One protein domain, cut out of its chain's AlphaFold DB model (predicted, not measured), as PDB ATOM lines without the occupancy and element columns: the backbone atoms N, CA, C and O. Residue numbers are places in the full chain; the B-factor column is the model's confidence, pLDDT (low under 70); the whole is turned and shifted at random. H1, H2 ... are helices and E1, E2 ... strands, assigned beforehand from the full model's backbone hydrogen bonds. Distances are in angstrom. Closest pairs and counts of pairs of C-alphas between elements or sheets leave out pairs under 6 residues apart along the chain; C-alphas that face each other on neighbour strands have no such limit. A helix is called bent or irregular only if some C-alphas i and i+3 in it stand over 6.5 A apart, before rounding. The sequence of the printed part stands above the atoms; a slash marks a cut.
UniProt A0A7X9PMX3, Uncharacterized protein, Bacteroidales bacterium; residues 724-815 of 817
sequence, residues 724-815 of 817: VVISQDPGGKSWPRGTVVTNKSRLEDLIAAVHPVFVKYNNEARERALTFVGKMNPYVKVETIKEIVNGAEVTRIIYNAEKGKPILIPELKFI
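Overview. This is residues 724 to 815 of the 817 residues of an uncharacterized protein of Bacteroidales bacterium (UniProt A0A7X9PMX3). A small body of helices and short strands has a long two-stranded hairpin, E3 and E4, reaching away from it like an arm. In the body, H1 lies near the middle over a small sheet of E2, E1 and E5, H3 crosses H1 beside the base of the hairpin, and short H2 makes a corner with H1. The printed part has 92 residues, with three named helices and five named strands in the order E1 E2 H1 H2 H3 E3 E4 E5; the mixed three-stranded sheet has the order E2 E1 E5, and the hairpin is antiparallel. The class is mixed, helices and strands, and the whole is compact, with a radius of gyration of the C-alphas of 14.2 A; the outline is elongated, 48 by 28 by 21 A.

Arrangement. E1, residues 724 to 727, is the inner strand between the edge strands E2, residues 740 to 742, and E5, residues 806 to 809. E2 is parallel to E1 at 16 degrees, with N 726 and O 740 within hydrogen-bond range at 2.8 A. E5 is antiparallel to E1 at 126 degrees, with N 725 and O 807 at 2.8 A. H1, residues 747 to 754, is on this sheet at a height of 8.3 A, over E1 and only just not over E5, on which 2 of its 8 C-alphas fall. It runs slantwise to the strands, at 56 degrees to E1 on the local plane; the closest C-alphas of the two are those of Val 725 and Leu 750, 6.6 A apart. H2, residues 756 to 760, and H1 only just touch, and only at the corner, with 3 pairs of C-alphas within 8 A, the closest being Ala 752 and Phe 758 at 5.5 A. H3, residues 763 to 776, touches H1 about perpendicular, at 89 degrees, closest at the C-alphas of Glu 748 and Leu 770, 6.8 A apart. H3 only grazes the three-stranded sheet, with residues 773 to 776. E3, residues 780 to 789, and E4, residues 792 to 801, form a hairpin at 158 degrees, with N 783 and O 798 at 2.8 A. The closest C-alphas of H1 and E4 are those of Leu 747 and Tyr 799, 5.4 A apart. H2 and E4 are apart. In H1 and H3 every O i to N i+4 pair is within hydrogen-bond range; in H2 0 of 1 is, beside 2 of 2 O i to N i+3 pairs.

Along the chain. E1 begins at C-alpha 724, (32.356, -23.331, 40.202), and measures 10.2 A; E2 measures 6.7 A. H1 is 11.1 A long, H2 8.2 A and H3 20.0 A. H2 is neither bent nor irregular, but only just: C-alphas 756 and 759 are 6.2 A apart. E3 measures 26.1 A and E4 28.8 A, from C-alpha 792 at (44.130, -56.116, 56.482). E5, 9.7 A, ends at C-alpha 809, (30.251, -27.492, 44.173).

Size, cuts and confidence. The two C-alphas farthest apart, those of Arg 737 and Gly 791, are 49.3 A apart. The printed part has no cut. The link from E1 to E2, residues 728 to 739, is long; the others are tight. Mean pLDDT of the printed part is 87.6, and residues 790 to 793, of which 792 and 793 belong to E4, are under 70.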
ATOM      1  N   VAL A 724      31.410 -22.637  41.079       95.88
ATOM      2  CA  VAL A 724      32.356 -23.331  40.202       95.88
ATOM      3  C   VAL A 724      33.766 -23.150  40.742       95.88
ATOM      4  O   VAL A 724      34.201 -22.027  41.006       95.88
ATOM      5  N   VAL A 725      34.474 -24.265  40.879       96.19
ATOM      6  CA  VAL A 725      35.860 -24.330  41.328       96.19
ATOM      7  C   VAL A 725      36.737 -24.826  40.187       96.19
ATOM      8  O   VAL A 725      36.379 -25.771  39.484       96.19
ATOM      9  N   ILE A 726      37.895 -24.193  40.006       94.31
ATOM     10  CA  ILE A 726      38.918 -24.602  39.044       94.31
ATOM     11  C   ILE A 726      40.178 -24.999  39.806       94.31
ATOM     12  O   ILE A 726      40.738 -24.197  40.559       94.31
ATOM     13  N   SER A 727      40.647 -26.224  39.565       93.19
ATOM     14  CA  SER A 727      41.980 -26.660  39.981       93.19
ATOM     15  C   SER A 727      43.020 -26.162  38.974       93.19
ATOM     16  O   SER A 727      42.977 -26.561  37.812       93.19
ATOM     17  N   GLN A 728      43.930 -25.271  39.359       91.56
ATOM     18  CA  GLN A 728      44.929 -24.693  38.457       91.56
ATOM     19  C   GLN A 728      46.197 -24.263  39.194       91.56
ATOM     20  O   GLN A 728      46.144 -23.747  40.308       91.56
ATOM     21  N   ASP A 729      47.342 -24.439  38.536       88.00
ATOM     22  CA  ASP A 729      48.634 -24.000  39.060       88.00
ATOM     23  C   ASP A 729      48.742 -22.454  39.111       88.00
ATOM     24  O   ASP A 729      48.105 -21.755  38.308       88.00
ATOM     25  N   PRO A 730      49.537 -21.885  40.040       82.00
ATOM     26  CA  PRO A 730      49.717 -20.436  40.158       82.00
ATOM     27  C   PRO A 730      50.202 -19.787  38.850       82.00
ATOM     28  O   PRO A 730      51.068 -20.328  38.170       82.00
ATOM     29  N   GLY A 731      49.667 -18.609  38.507       79.75
ATOM     30  CA  GLY A 731      50.020 -17.882  37.273       79.75
ATOM     31  C   GLY A 731      49.235 -18.303  36.023       79.75
ATOM     32  O   GLY A 731      49.548 -17.866  34.918       79.75
ATOM     33  N   GLY A 732      48.216 -19.146  36.182       81.69
ATOM     34  CA  GLY A 732      47.347 -19.574  35.094       81.69
ATOM     35  C   GLY A 732      46.348 -18.516  34.585       81.69
ATOM     36  O   GLY A 732      46.244 -17.406  35.103       81.69
ATOM     37  N   LYS A 733      45.591 -18.884  33.541       86.44
ATOM     38  CA  LYS A 733      44.520 -18.075  32.924       86.44
ATOM     39  C   LYS A 733      43.518 -17.538  33.965       86.44
ATOM     40  O   LYS A 733      43.117 -18.266  34.867       86.44
ATOM     41  N   SER A 734      43.056 -16.300  33.781       87.12
ATOM     42  CA  SER A 734      41.984 -15.698  34.583       87.12
ATOM     43  C   SER A 734      40.596 -16.277  34.260       87.12
ATOM     44  O   SER A 734      40.297 -16.634  33.118       87.12
ATOM     45  N   TRP A 735      39.727 -16.338  35.276       89.50
ATOM     46  CA  TRP A 735      38.372 -16.896  35.180       89.50
ATOM     47  C   TRP A 735      37.293 -15.854  35.508       89.50
ATOM     48  O   TRP A 735      37.583 -14.868  36.191       89.50
ATOM     49  N   PRO A 736      36.042 -16.051  35.045       90.12
ATOM     50  CA  PRO A 736      34.931 -15.151  35.343       90.12
ATOM     51  C   PRO A 736      34.721 -14.918  36.847       90.12
ATOM     52  O   PRO A 736      34.935 -15.814  37.671       90.12
ATOM     53  N   ARG A 737      34.247 -13.716  37.204       84.50
ATOM     54  CA  ARG A 737      33.941 -13.325  38.592       84.50
ATOM     55  C   ARG A 737      32.964 -14.325  39.231       84.50
ATOM     56  O   ARG A 737      31.949 -14.658  38.628       84.50
ATOM     57  N   GLY A 738      33.268 -14.771  40.453       83.50
ATOM     58  CA  GLY A 738      32.498 -15.797  41.177       83.50
ATOM     59  C   GLY A 738      33.056 -17.222  41.059       83.50
ATOM     60  O   GLY A 738      32.542 -18.124  41.712       83.50
ATOM     61  N   THR A 739      34.121 -17.423  40.275       92.62
ATOM     62  CA  THR A 739      34.864 -18.692  40.210       92.62
ATOM     63  C   THR A 739      35.895 -18.759  41.333       92.62
ATOM     64  O   THR A 739      36.663 -17.815  41.521       92.62
ATOM     65  N   VAL A 740      35.953 -19.878  42.053       94.06
ATOM     66  CA  VAL A 740      37.017 -20.148  43.031       94.06
ATOM     67  C   VAL A 740      38.156 -20.868  42.320       94.06
ATOM     68  O   VAL A 740      37.933 -21.855  41.626       94.06
ATOM     69  N   VAL A 741      39.388 -20.392  42.480       92.44
ATOM     70  CA  VAL A 741      40.575 -21.010  41.873       92.44
ATOM     71  C   VAL A 741      41.487 -21.512  42.984       92.44
ATOM     72  O   VAL A 741      41.764 -20.784  43.935       92.44
ATOM     73  N   THR A 742      41.936 -22.758  42.878       92.44
ATOM     74  CA  THR A 742      42.818 -23.407  43.856       92.44
ATOM     75  C   THR A 742      43.864 -24.255  43.143       92.44
ATOM     76  O   THR A 742      43.590 -24.800  42.083       92.44
ATOM     77  N   ASN A 743      45.057 -24.411  43.718       91.81
ATOM     78  CA  ASN A 743      46.086 -25.316  43.186       91.81
ATOM     79  C   ASN A 743      45.896 -26.778  43.627       91.81
ATOM     80  O   ASN A 743      46.659 -27.654  43.222       91.81
ATOM     81  N   LYS A 744      44.890 -27.050  44.463       93.38
ATOM     82  CA  LYS A 744      44.556 -28.395  44.938       93.38
ATOM     83  C   LYS A 744      43.700 -29.139  43.913       93.38
ATOM     84  O   LYS A 744      42.917 -28.509  43.206       93.38
ATOM     85  N   SER A 745      43.831 -30.463  43.832       91.31
ATOM     86  CA  SER A 745      43.100 -31.313  42.872       91.31
ATOM     87  C   SER A 745      42.169 -32.341  43.519       91.31
ATOM     88  O   SER A 745      41.284 -32.857  42.839       91.31
ATOM     89  N   ARG A 746      42.316 -32.646  44.815       93.69
ATOM     90  CA  ARG A 746      41.420 -33.592  45.497       93.69
ATOM     91  C   ARG A 746      40.047 -32.963  45.690       93.69
ATOM     92  O   ARG A 746      39.942 -31.827  46.145       93.69
ATOM     93  N   LEU A 747      38.984 -33.707  45.398       94.62
ATOM     94  CA  LEU A 747      37.624 -33.172  45.466       94.62
ATOM     95  C   LEU A 747      37.260 -32.674  46.876       94.62
ATOM     96  O   LEU A 747      36.585 -31.657  47.009       94.62
ATOM     97  N   GLU A 748      37.760 -33.335  47.921       94.31
ATOM     98  CA  GLU A 748      37.570 -32.913  49.317       94.31
ATOM     99  C   GLU A 748      38.102 -31.500  49.590       94.31
ATOM    100  O   GLU A 748      37.466 -30.717  50.294       94.31
ATOM    101  N   ASP A 749      39.233 -31.151  48.978       95.00
ATOM    102  CA  ASP A 749      39.851 -29.839  49.103       95.00
ATOM    103  C   ASP A 749      39.064 -28.771  48.340       95.00
ATOM    104  O   ASP A 749      38.948 -27.636  48.805       95.00
ATOM    105  N   LEU A 750      38.510 -29.127  47.176       95.88
ATOM    106  CA  LEU A 750      37.660 -28.239  46.381       95.88
ATOM    107  C   LEU A 750      36.348 -27.937  47.115       95.88
ATOM    108  O   LEU A 750      35.935 -26.780  47.167       95.88
ATOM    109  N   ILE A 751      35.722 -28.949  47.727       95.44
ATOM    110  CA  ILE A 751      34.524 -28.753  48.554       95.44
ATOM    111  C   ILE A 751      34.860 -27.855  49.749       95.44
ATOM    112  O   ILE A 751      34.137 -26.895  50.002       95.44
ATOM    113  N   ALA A 752      35.969 -28.110  50.452       94.19
ATOM    114  CA  ALA A 752      36.383 -27.315  51.609       94.19
ATOM    115  C   ALA A 752      36.726 -25.854  51.260       94.19
ATOM    116  O   ALA A 752      36.500 -24.964  52.079       94.19
ATOM    117  N   ALA A 753      37.241 -25.594  50.053       93.56
ATOM    118  CA  ALA A 753      37.523 -24.241  49.575       93.56
ATOM    119  C   ALA A 753      36.252 -23.394  49.400       93.56
ATOM    120  O   ALA A 753      36.298 -22.175  49.552       93.56
ATOM    121  N   VAL A 754      35.120 -24.036  49.100       94.25
ATOM    122  CA  VAL A 754      33.810 -23.379  48.984       94.25
ATOM    123  C   VAL A 754      33.075 -23.379  50.324       94.25
ATOM    124  O   VAL A 754      32.493 -22.371  50.717       94.25
ATOM    125  N   HIS A 755      33.132 -24.500  51.043       94.69
ATOM    126  CA  HIS A 755      32.425 -24.738  52.296       94.69
ATOM    127  C   HIS A 755      33.406 -25.176  53.393       94.69
ATOM    128  O   HIS A 755      33.545 -26.375  53.648       94.69
ATOM    129  N   PRO A 756      34.052 -24.242  54.116       93.31
ATOM    130  CA  PRO A 756      35.059 -24.580  55.130       93.31
ATOM    131  C   PRO A 756      34.561 -25.515  56.246       93.31
ATOM    132  O   PRO A 756      35.344 -26.245  56.853       93.31
ATOM    133  N   VAL A 757      33.248 -25.533  56.510       91.31
ATOM    134  CA  VAL A 757      32.618 -26.435  57.490       91.31
ATOM    135  C   VAL A 757      32.735 -27.917  57.109       91.31
ATOM    136  O   VAL A 757      32.716 -28.765  57.998       91.31
ATOM    137  N   PHE A 758      32.927 -28.236  55.824       92.25
ATOM    138  CA  PHE A 758      33.062 -29.606  55.318       92.25
ATOM    139  C   PHE A 758      34.200 -30.384  55.996       92.25
ATOM    140  O   PHE A 758      34.070 -31.575  56.274       92.25
ATOM    141  N   VAL A 759      35.286 -29.699  56.373       89.75
ATOM    142  CA  VAL A 759      36.434 -30.301  57.079       89.75
ATOM    143  C   VAL A 759      36.024 -30.927  58.424       89.75
ATOM    144  O   VAL A 759      36.678 -31.852  58.902       89.75
ATOM    145  N   LYS A 760      34.920 -30.464  59.028       91.62
ATOM    146  CA  LYS A 760      34.411 -30.952  60.320       91.62
ATOM    147  C   LYS A 760      33.474 -32.160  60.204       91.62
ATOM    148  O   LYS A 760      33.045 -32.677  61.229       91.62
ATOM    149  N   TYR A 761      33.141 -32.609  58.995       92.06
ATOM    150  CA  TYR A 761      32.178 -33.696  58.796       92.06
ATOM    151  C   TYR A 761      32.761 -35.023  59.283       92.06
ATOM    152  O   TYR A 761      33.978 -35.209  59.241       92.06
ATOM    153  N   ASN A 762      31.916 -35.957  59.717       91.31
ATOM    154  CA  ASN A 762      32.367 -37.326  59.985       91.31
ATOM    155  C   ASN A 762      32.675 -38.072  58.665       91.31
ATOM    156  O   ASN A 762      32.318 -37.606  57.582       91.31
ATOM    157  N   ASN A 763      33.363 -39.214  58.745       84.62
ATOM    158  CA  ASN A 763      33.840 -39.934  57.555       84.62
ATOM    159  C   ASN A 763      32.699 -40.356  56.617       84.62
ATOM    160  O   ASN A 763      32.812 -40.178  55.409       84.62
ATOM    161  N   GLU A 764      31.593 -40.846  57.175       82.12
ATOM    162  CA  GLU A 764      30.439 -41.308  56.403       82.12
ATOM    163  C   GLU A 764      29.781 -40.160  55.619       82.12
ATOM    164  O   GLU A 764      29.518 -40.272  54.422       82.12
ATOM    165  N   ALA A 765      29.580 -39.008  56.263       84.75
ATOM    166  CA  ALA A 765      29.022 -37.828  55.613       84.75
ATOM    167  C   ALA A 765      29.962 -37.255  54.543       84.75
ATOM    168  O   ALA A 765      29.496 -36.824  53.487       84.75
ATOM    169  N   ARG A 766      31.287 -37.286  54.770       89.06
ATOM    170  CA  ARG A 766      32.269 -36.901  53.741       89.06
ATOM    171  C   ARG A 766      32.192 -37.817  52.533       89.06
ATOM    172  O   ARG A 766      32.189 -37.320  51.414       89.06
ATOM    173  N   GLU A 767      32.111 -39.126  52.742       87.19
ATOM    174  CA  GLU A 767      32.031 -40.093  51.649       87.19
ATOM    175  C   GLU A 767      30.749 -39.916  50.828       87.19
ATOM    176  O   GLU A 767      30.815 -39.868  49.597       87.19
ATOM    177  N   ARG A 768      29.595 -39.719  51.483       85.25
ATOM    178  CA  ARG A 768      28.333 -39.399  50.793       85.25
ATOM    179  C   ARG A 768      28.446 -38.124  49.961       85.25
ATOM    180  O   ARG A 768      28.064 -38.129  48.792       85.25
ATOM    181  N   ALA A 769      29.000 -37.056  50.533       89.69
ATOM    182  CA  ALA A 769      29.183 -35.785  49.838       89.69
ATOM    183  C   ALA A 769      30.164 -35.903  48.659       89.69
ATOM    184  O   ALA A 769      29.863 -35.427  47.570       89.69
ATOM    185  N   LEU A 770      31.304 -36.579  48.837       91.19
ATOM    186  CA  LEU A 770      32.281 -36.823  47.769       91.19
ATOM    187  C   LEU A 770      31.683 -37.653  46.637       91.19
ATOM    188  O   LEU A 770      31.864 -37.316  45.471       91.19
ATOM    189  N   THR A 771      30.915 -38.689  46.972       86.62
ATOM    190  CA  THR A 771      30.210 -39.518  45.990       86.62
ATOM    191  C   THR A 771      29.177 -38.696  45.222       86.62
ATOM    192  O   THR A 771      29.108 -38.769  43.996       86.62
ATOM    193  N   PHE A 772      28.378 -37.893  45.929       87.19
ATOM    194  CA  PHE A 772      27.352 -37.040  45.335       87.19
ATOM    195  C   PHE A 772      27.962 -35.991  44.397       87.19
ATOM    196  O   PHE A 772      27.612 -35.939  43.219       87.19
ATOM    197  N   VAL A 773      28.934 -35.214  44.886       91.94
ATOM    198  CA  VAL A 773      29.613 -34.177  44.097       91.94
ATOM    199  C   VAL A 773      30.424 -34.800  42.961       91.94
ATOM    200  O   VAL A 773      30.437 -34.257  41.860       91.94
ATOM    201  N   GLY A 774      31.045 -35.962  43.173       90.06
ATOM    202  CA  GLY A 774      31.739 -36.704  42.121       90.06
ATOM    203  C   GLY A 774      30.801 -37.087  40.975       90.06
ATOM    204  O   GLY A 774      31.111 -36.820  39.820       90.06
ATOM    205  N   LYS A 775      29.606 -37.614  41.279       85.69
ATOM    206  CA  LYS A 775      28.595 -37.988  40.268       85.69
ATOM    207  C   LYS A 775      28.034 -36.807  39.472       85.69
ATOM    208  O   LYS A 775      27.597 -36.993  38.341       85.69
ATOM    209  N   MET A 776      28.018 -35.610  40.053       88.31
ATOM    210  CA  MET A 776      27.574 -34.392  39.367       88.31
ATOM    211  C   MET A 776      28.606 -33.848  38.370       88.31
ATOM    212  O   MET A 776      28.266 -32.997  37.550       88.31
ATOM    213  N   ASN A 777      29.869 -34.272  38.465       93.31
ATOM    214  CA  ASN A 777      30.978 -33.622  37.780       93.31
ATOM    215  C   ASN A 777      31.708 -34.598  36.846       93.31
ATOM    216  O   ASN A 777      32.495 -35.414  37.321       93.31
ATOM    217  N   PRO A 778      31.542 -34.478  35.515       89.69
ATOM    218  CA  PRO A 778      32.146 -35.422  34.569       89.69
ATOM    219  C   PRO A 778      33.682 -35.367  34.532       89.69
ATOM    220  O   PRO A 778      34.320 -36.304  34.066       89.69
ATOM    221  N   TYR A 779      34.283 -34.286  35.038       92.75
ATOM    222  CA  TYR A 779      35.736 -34.107  35.142       92.75
ATOM    223  C   TYR A 779      36.312 -34.530  36.507       92.75
ATOM    224  O   TYR A 779      37.427 -34.135  36.855       92.75
ATOM    225  N   VAL A 780      35.563 -35.300  37.305       92.25
ATOM    226  CA  VAL A 780      36.075 -35.948  38.520       92.25
ATOM    227  C   VAL A 780      36.381 -37.410  38.217       92.25
ATOM    228  O   VAL A 780      35.493 -38.193  37.891       92.25
ATOM    229  N   LYS A 781      37.646 -37.791  38.380       88.25
ATOM    230  CA  LYS A 781      38.103 -39.178  38.288       88.25
ATOM    231  C   LYS A 781      38.019 -39.849  39.648       88.25
ATOM    232  O   LYS A 781      38.384 -39.253  40.662       88.25
ATOM    233  N   VAL A 782      37.549 -41.091  39.647       84.62
ATOM    234  CA  VAL A 782      37.415 -41.919  40.845       84.62
ATOM    235  C   VAL A 782      38.421 -43.057  40.759       84.62
ATOM    236  O   VAL A 782      38.348 -43.887  39.858       84.62
ATOM    237  N   GLU A 783      39.360 -43.089  41.694       82.00
ATOM    238  CA  GLU A 783      40.409 -44.101  41.778       82.00
ATOM    239  C   GLU A 783      40.184 -44.966  43.014       82.00
ATOM    240  O   GLU A 783      39.887 -44.463  44.096       82.00
ATOM    241  N   THR A 784      40.318 -46.280  42.857       78.06
ATOM    242  CA  THR A 784      40.236 -47.226  43.973       78.06
ATOM    243  C   THR A 784      41.636 -47.706  44.310       78.06
ATOM    244  O   THR A 784      42.270 -48.378  43.500       78.06
ATOM    245  N   ILE A 785      42.114 -47.378  45.507       78.19
ATOM    246  CA  ILE A 785      43.421 -47.804  46.004       78.19
ATOM    247  C   ILE A 785      43.215 -48.896  47.047       78.19
ATOM    248  O   ILE A 785      42.378 -48.775  47.942       78.19
ATOM    249  N   LYS A 786      43.987 -49.972  46.926       74.12
ATOM    250  CA  LYS A 786      44.065 -51.048  47.912       74.12
ATOM    251  C   LYS A 786      45.322 -50.833  48.743       74.12
ATOM    252  O   LYS A 786      46.425 -50.879  48.207       74.12
ATOM    253  N   GLU A 787      45.155 -50.582  50.033       77.81
ATOM    254  CA  GLU A 787      46.256 -50.390  50.980       77.81
ATOM    255  C   GLU A 787      46.177 -51.456  52.068       77.81
ATOM    256  O   GLU A 787      45.096 -51.770  52.558       77.81
ATOM    257  N   ILE A 788      47.316 -52.001  52.490       72.81
ATOM    258  CA  ILE A 788      47.353 -52.882  53.660       72.81
ATOM    259  C   ILE A 788      47.509 -52.003  54.900       72.81
ATOM    260  O   ILE A 788      48.558 -51.399  55.113       72.81
ATOM    261  N   VAL A 789      46.470 -51.945  55.730       70.31
ATOM    262  CA  VAL A 789      46.483 -51.226  57.009       70.31
ATOM    263  C   VAL A 789      46.318 -52.252  58.124       70.31
ATOM    264  O   VAL A 789      45.330 -52.979  58.165       70.31
ATOM    265  N   ASN A 790      47.300 -52.339  59.026       69.12
ATOM    266  CA  ASN A 790      47.328 -53.304  60.138       69.12
ATOM    267  C   ASN A 790      47.141 -54.777  59.706       69.12
ATOM    268  O   ASN A 790      46.473 -55.547  60.389       69.12
ATOM    269  N   GLY A 791      47.714 -55.169  58.564       69.62
ATOM    270  CA  GLY A 791      47.633 -56.542  58.046       69.62
ATOM    271  C   GLY A 791      46.313 -56.900  57.350       69.62
ATOM    272  O   GLY A 791      46.176 -58.027  56.885       69.62
ATOM    273  N   ALA A 792      45.371 -55.959  57.235       52.16
ATOM    274  CA  ALA A 792      44.130 -56.116  56.482       52.16
ATOM    275  C   ALA A 792      44.149 -55.253  55.210       52.16
ATOM    276  O   ALA A 792      44.604 -54.109  55.232       52.16
ATOM    277  N   GLU A 793      43.641 -55.795  54.101       69.81
ATOM    278  CA  GLU A 793      43.452 -55.048  52.855       69.81
ATOM    279  C   GLU A 793      42.274 -54.076  53.019       69.81
ATOM    280  O   GLU A 793      41.118 -54.478  53.155       69.81
ATOM    281  N   VAL A 794      42.571 -52.780  53.028       72.88
ATOM    282  CA  VAL A 794      41.598 -51.694  53.105       72.88
ATOM    283  C   VAL A 794      41.493 -51.044  51.733       72.88
ATOM    284  O   VAL A 794      42.480 -50.604  51.147       72.88
ATOM    285  N   THR A 795      40.270 -50.972  51.214       71.56
ATOM    286  CA  THR A 795      39.979 -50.272  49.962       71.56
ATOM    287  C   THR A 795      39.622 -48.819  50.262       71.56
ATOM    288  O   THR A 795      38.723 -48.555  51.058       71.56
ATOM    289  N   ARG A 796      40.311 -47.873  49.622       76.50
ATOM    290  CA  ARG A 796      40.032 -46.434  49.695       76.50
ATOM    291  C   ARG A 796      39.660 -45.892  48.325       76.50
ATOM    292  O   ARG A 796      40.283 -46.239  47.326       76.50
ATOM    293  N   ILE A 797      38.662 -45.015  48.294       80.75
ATOM    294  CA  ILE A 797      38.209 -44.341  47.075       80.75
ATOM    295  C   ILE A 797      38.727 -42.903  47.096       80.75
ATOM    296  O   ILE A 797      38.492 -42.167  48.055       80.75
ATOM    297  N   ILE A 798      39.427 -42.500  46.039       85.69
ATOM    298  CA  ILE A 798      39.965 -41.151  45.865       85.69
ATOM    299  C   ILE A 798      39.243 -40.464  44.710       85.69
ATOM    300  O   ILE A 798      39.098 -41.027  43.630       85.69
ATOM    301  N   TYR A 799      38.812 -39.226  44.947       91.56
ATOM    302  CA  TYR A 799      38.132 -38.380  43.970       91.56
ATOM    303  C   TYR A 799      39.052 -37.224  43.575       91.56
ATOM    304  O   TYR A 799      39.357 -36.365  44.408       91.56
ATOM    305  N   ASN A 800      39.480 -37.188  42.315       92.56
ATOM    306  CA  ASN A 800      40.404 -36.186  41.789       92.56
ATOM    307  C   ASN A 800      39.750 -35.379  40.668       92.56
ATOM    308  O   ASN A 800      39.272 -35.937  39.685       92.56
ATOM    309  N   ALA A 801      39.753 -34.057  40.800       92.62
ATOM    310  CA  ALA A 801      39.331 -33.148  39.747       92.62
ATOM    311  C   ALA A 801      40.433 -32.979  38.692       92.62
ATOM    312  O   ALA A 801      41.608 -32.799  39.024       92.62
ATOM    313  N   GLU A 802      40.051 -32.981  37.417       91.56
ATOM    314  CA  GLU A 802      40.966 -32.643  36.330       91.56
ATOM    315  C   GLU A 802      41.378 -31.163  36.375       91.56
ATOM    316  O   GLU A 802      40.550 -30.257  36.518       91.56
ATOM    317  N   LYS A 803      42.681 -30.901  36.212       90.44
ATOM    318  CA  LYS A 803      43.220 -29.537  36.188       90.44
ATOM    319  C   LYS A 803      42.629 -28.721  35.034       90.44
ATOM    320  O   LYS A 803      42.516 -29.189  33.903       90.44
ATOM    321  N   GLY A 804      42.296 -27.464  35.314       90.00
ATOM    322  CA  GLY A 804      41.775 -26.489  34.358       90.00
ATOM    323  C   GLY A 804      40.328 -26.729  33.919       90.00
ATOM    324  O   GLY A 804      39.840 -26.000  33.055       90.00
ATOM    325  N   LYS A 805      39.639 -27.729  34.483       93.50
ATOM    326  CA  LYS A 805      38.244 -28.054  34.165       93.50
ATOM    327  C   LYS A 805      37.301 -27.532  35.264       93.50
ATOM    328  O   LYS A 805      37.673 -27.557  36.437       93.50
ATOM    329  N   PRO A 806      36.097 -27.042  34.910       94.06
ATOM    330  CA  PRO A 806      35.134 -26.524  35.879       94.06
ATOM    331  C   PRO A 806      34.484 -27.646  36.683       94.06
ATOM    332  O   PRO A 806      33.888 -28.556  36.111       94.06
ATOM    333  N   ILE A 807      34.557 -27.532  38.009       96.19
ATOM    334  CA  ILE A 807      33.906 -28.429  38.966       96.19
ATOM    335  C   ILE A 807      32.821 -27.651  39.705       96.19
ATOM    336  O   ILE A 807      33.101 -26.637  40.341       96.19
ATOM    337  N   LEU A 808      31.576 -28.105  39.629       95.94
ATOM    338  CA  LEU A 808      30.460 -27.531  40.364       95.94
ATOM    339  C   LEU A 808      30.414 -28.085  41.787       95.94
ATOM    340  O   LEU A 808      30.211 -29.283  41.990       95.94
ATOM    341  N   ILE A 809      30.526 -27.193  42.769       96.06
ATOM    342  CA  ILE A 809      30.251 -27.492  44.173       96.06
ATOM    343  C   ILE A 809      28.854 -26.950  44.510       96.06
ATOM    344  O   ILE A 809      28.636 -25.737  44.401       96.06
ATOM    345  N   PRO A 810      27.892 -27.808  44.896       93.56
ATOM    346  CA  PRO A 810      26.522 -27.380  45.167       93.56
ATOM    347  C   PRO A 810      26.445 -26.537  46.447       93.56
ATOM    348  O   PRO A 810      27.399 -26.438  47.222       93.56
ATOM    349  N   GLU A 811      25.289 -25.924  46.696       91.62
ATOM    350  CA  GLU A 811      25.022 -25.267  47.980       91.62
ATOM    351  C   GLU A 811      25.129 -26.256  49.150       91.62
ATOM    352  O   GLU A 811      24.772 -27.429  49.023       91.62
ATOM    353  N   LEU A 812      25.554 -25.758  50.315       88.44
ATOM    354  CA  LEU A 812      25.847 -26.584  51.489       88.44
ATOM    355  C   LEU A 812      24.685 -27.503  51.896       88.44
ATOM    356  O   LEU A 812      24.928 -28.621  52.323       88.44
ATOM    357  N   LYS A 813      23.430 -27.074  51.719       88.25
ATOM    358  CA  LYS A 813      22.226 -27.860  52.059       88.25
ATOM    359  C   LYS A 813      22.093 -29.189  51.299       88.25
ATOM    360  O   LYS A 813      21.370 -30.064  51.750       88.25
ATOM    361  N   PHE A 814      22.748 -29.335  50.144       85.25
ATOM    362  CA  PHE A 814      22.725 -30.574  49.350       85.25
ATOM    363  C   PHE A 814      23.835 -31.547  49.735       85.25
ATOM    364  O   PHE A 814      23.795 -32.717  49.370       85.25
ATOM    365  N   ILE A 815      24.832 -31.050  50.460       84.75
ATOM    366  CA  ILE A 815      25.965 -31.817  50.964       84.75
ATOM    367  C   ILE A 815      26.079 -31.637  52.475       84.75
ATOM    368  O   ILE A 815      27.186 -31.677  52.995       84.75
TER     369      ILE A 815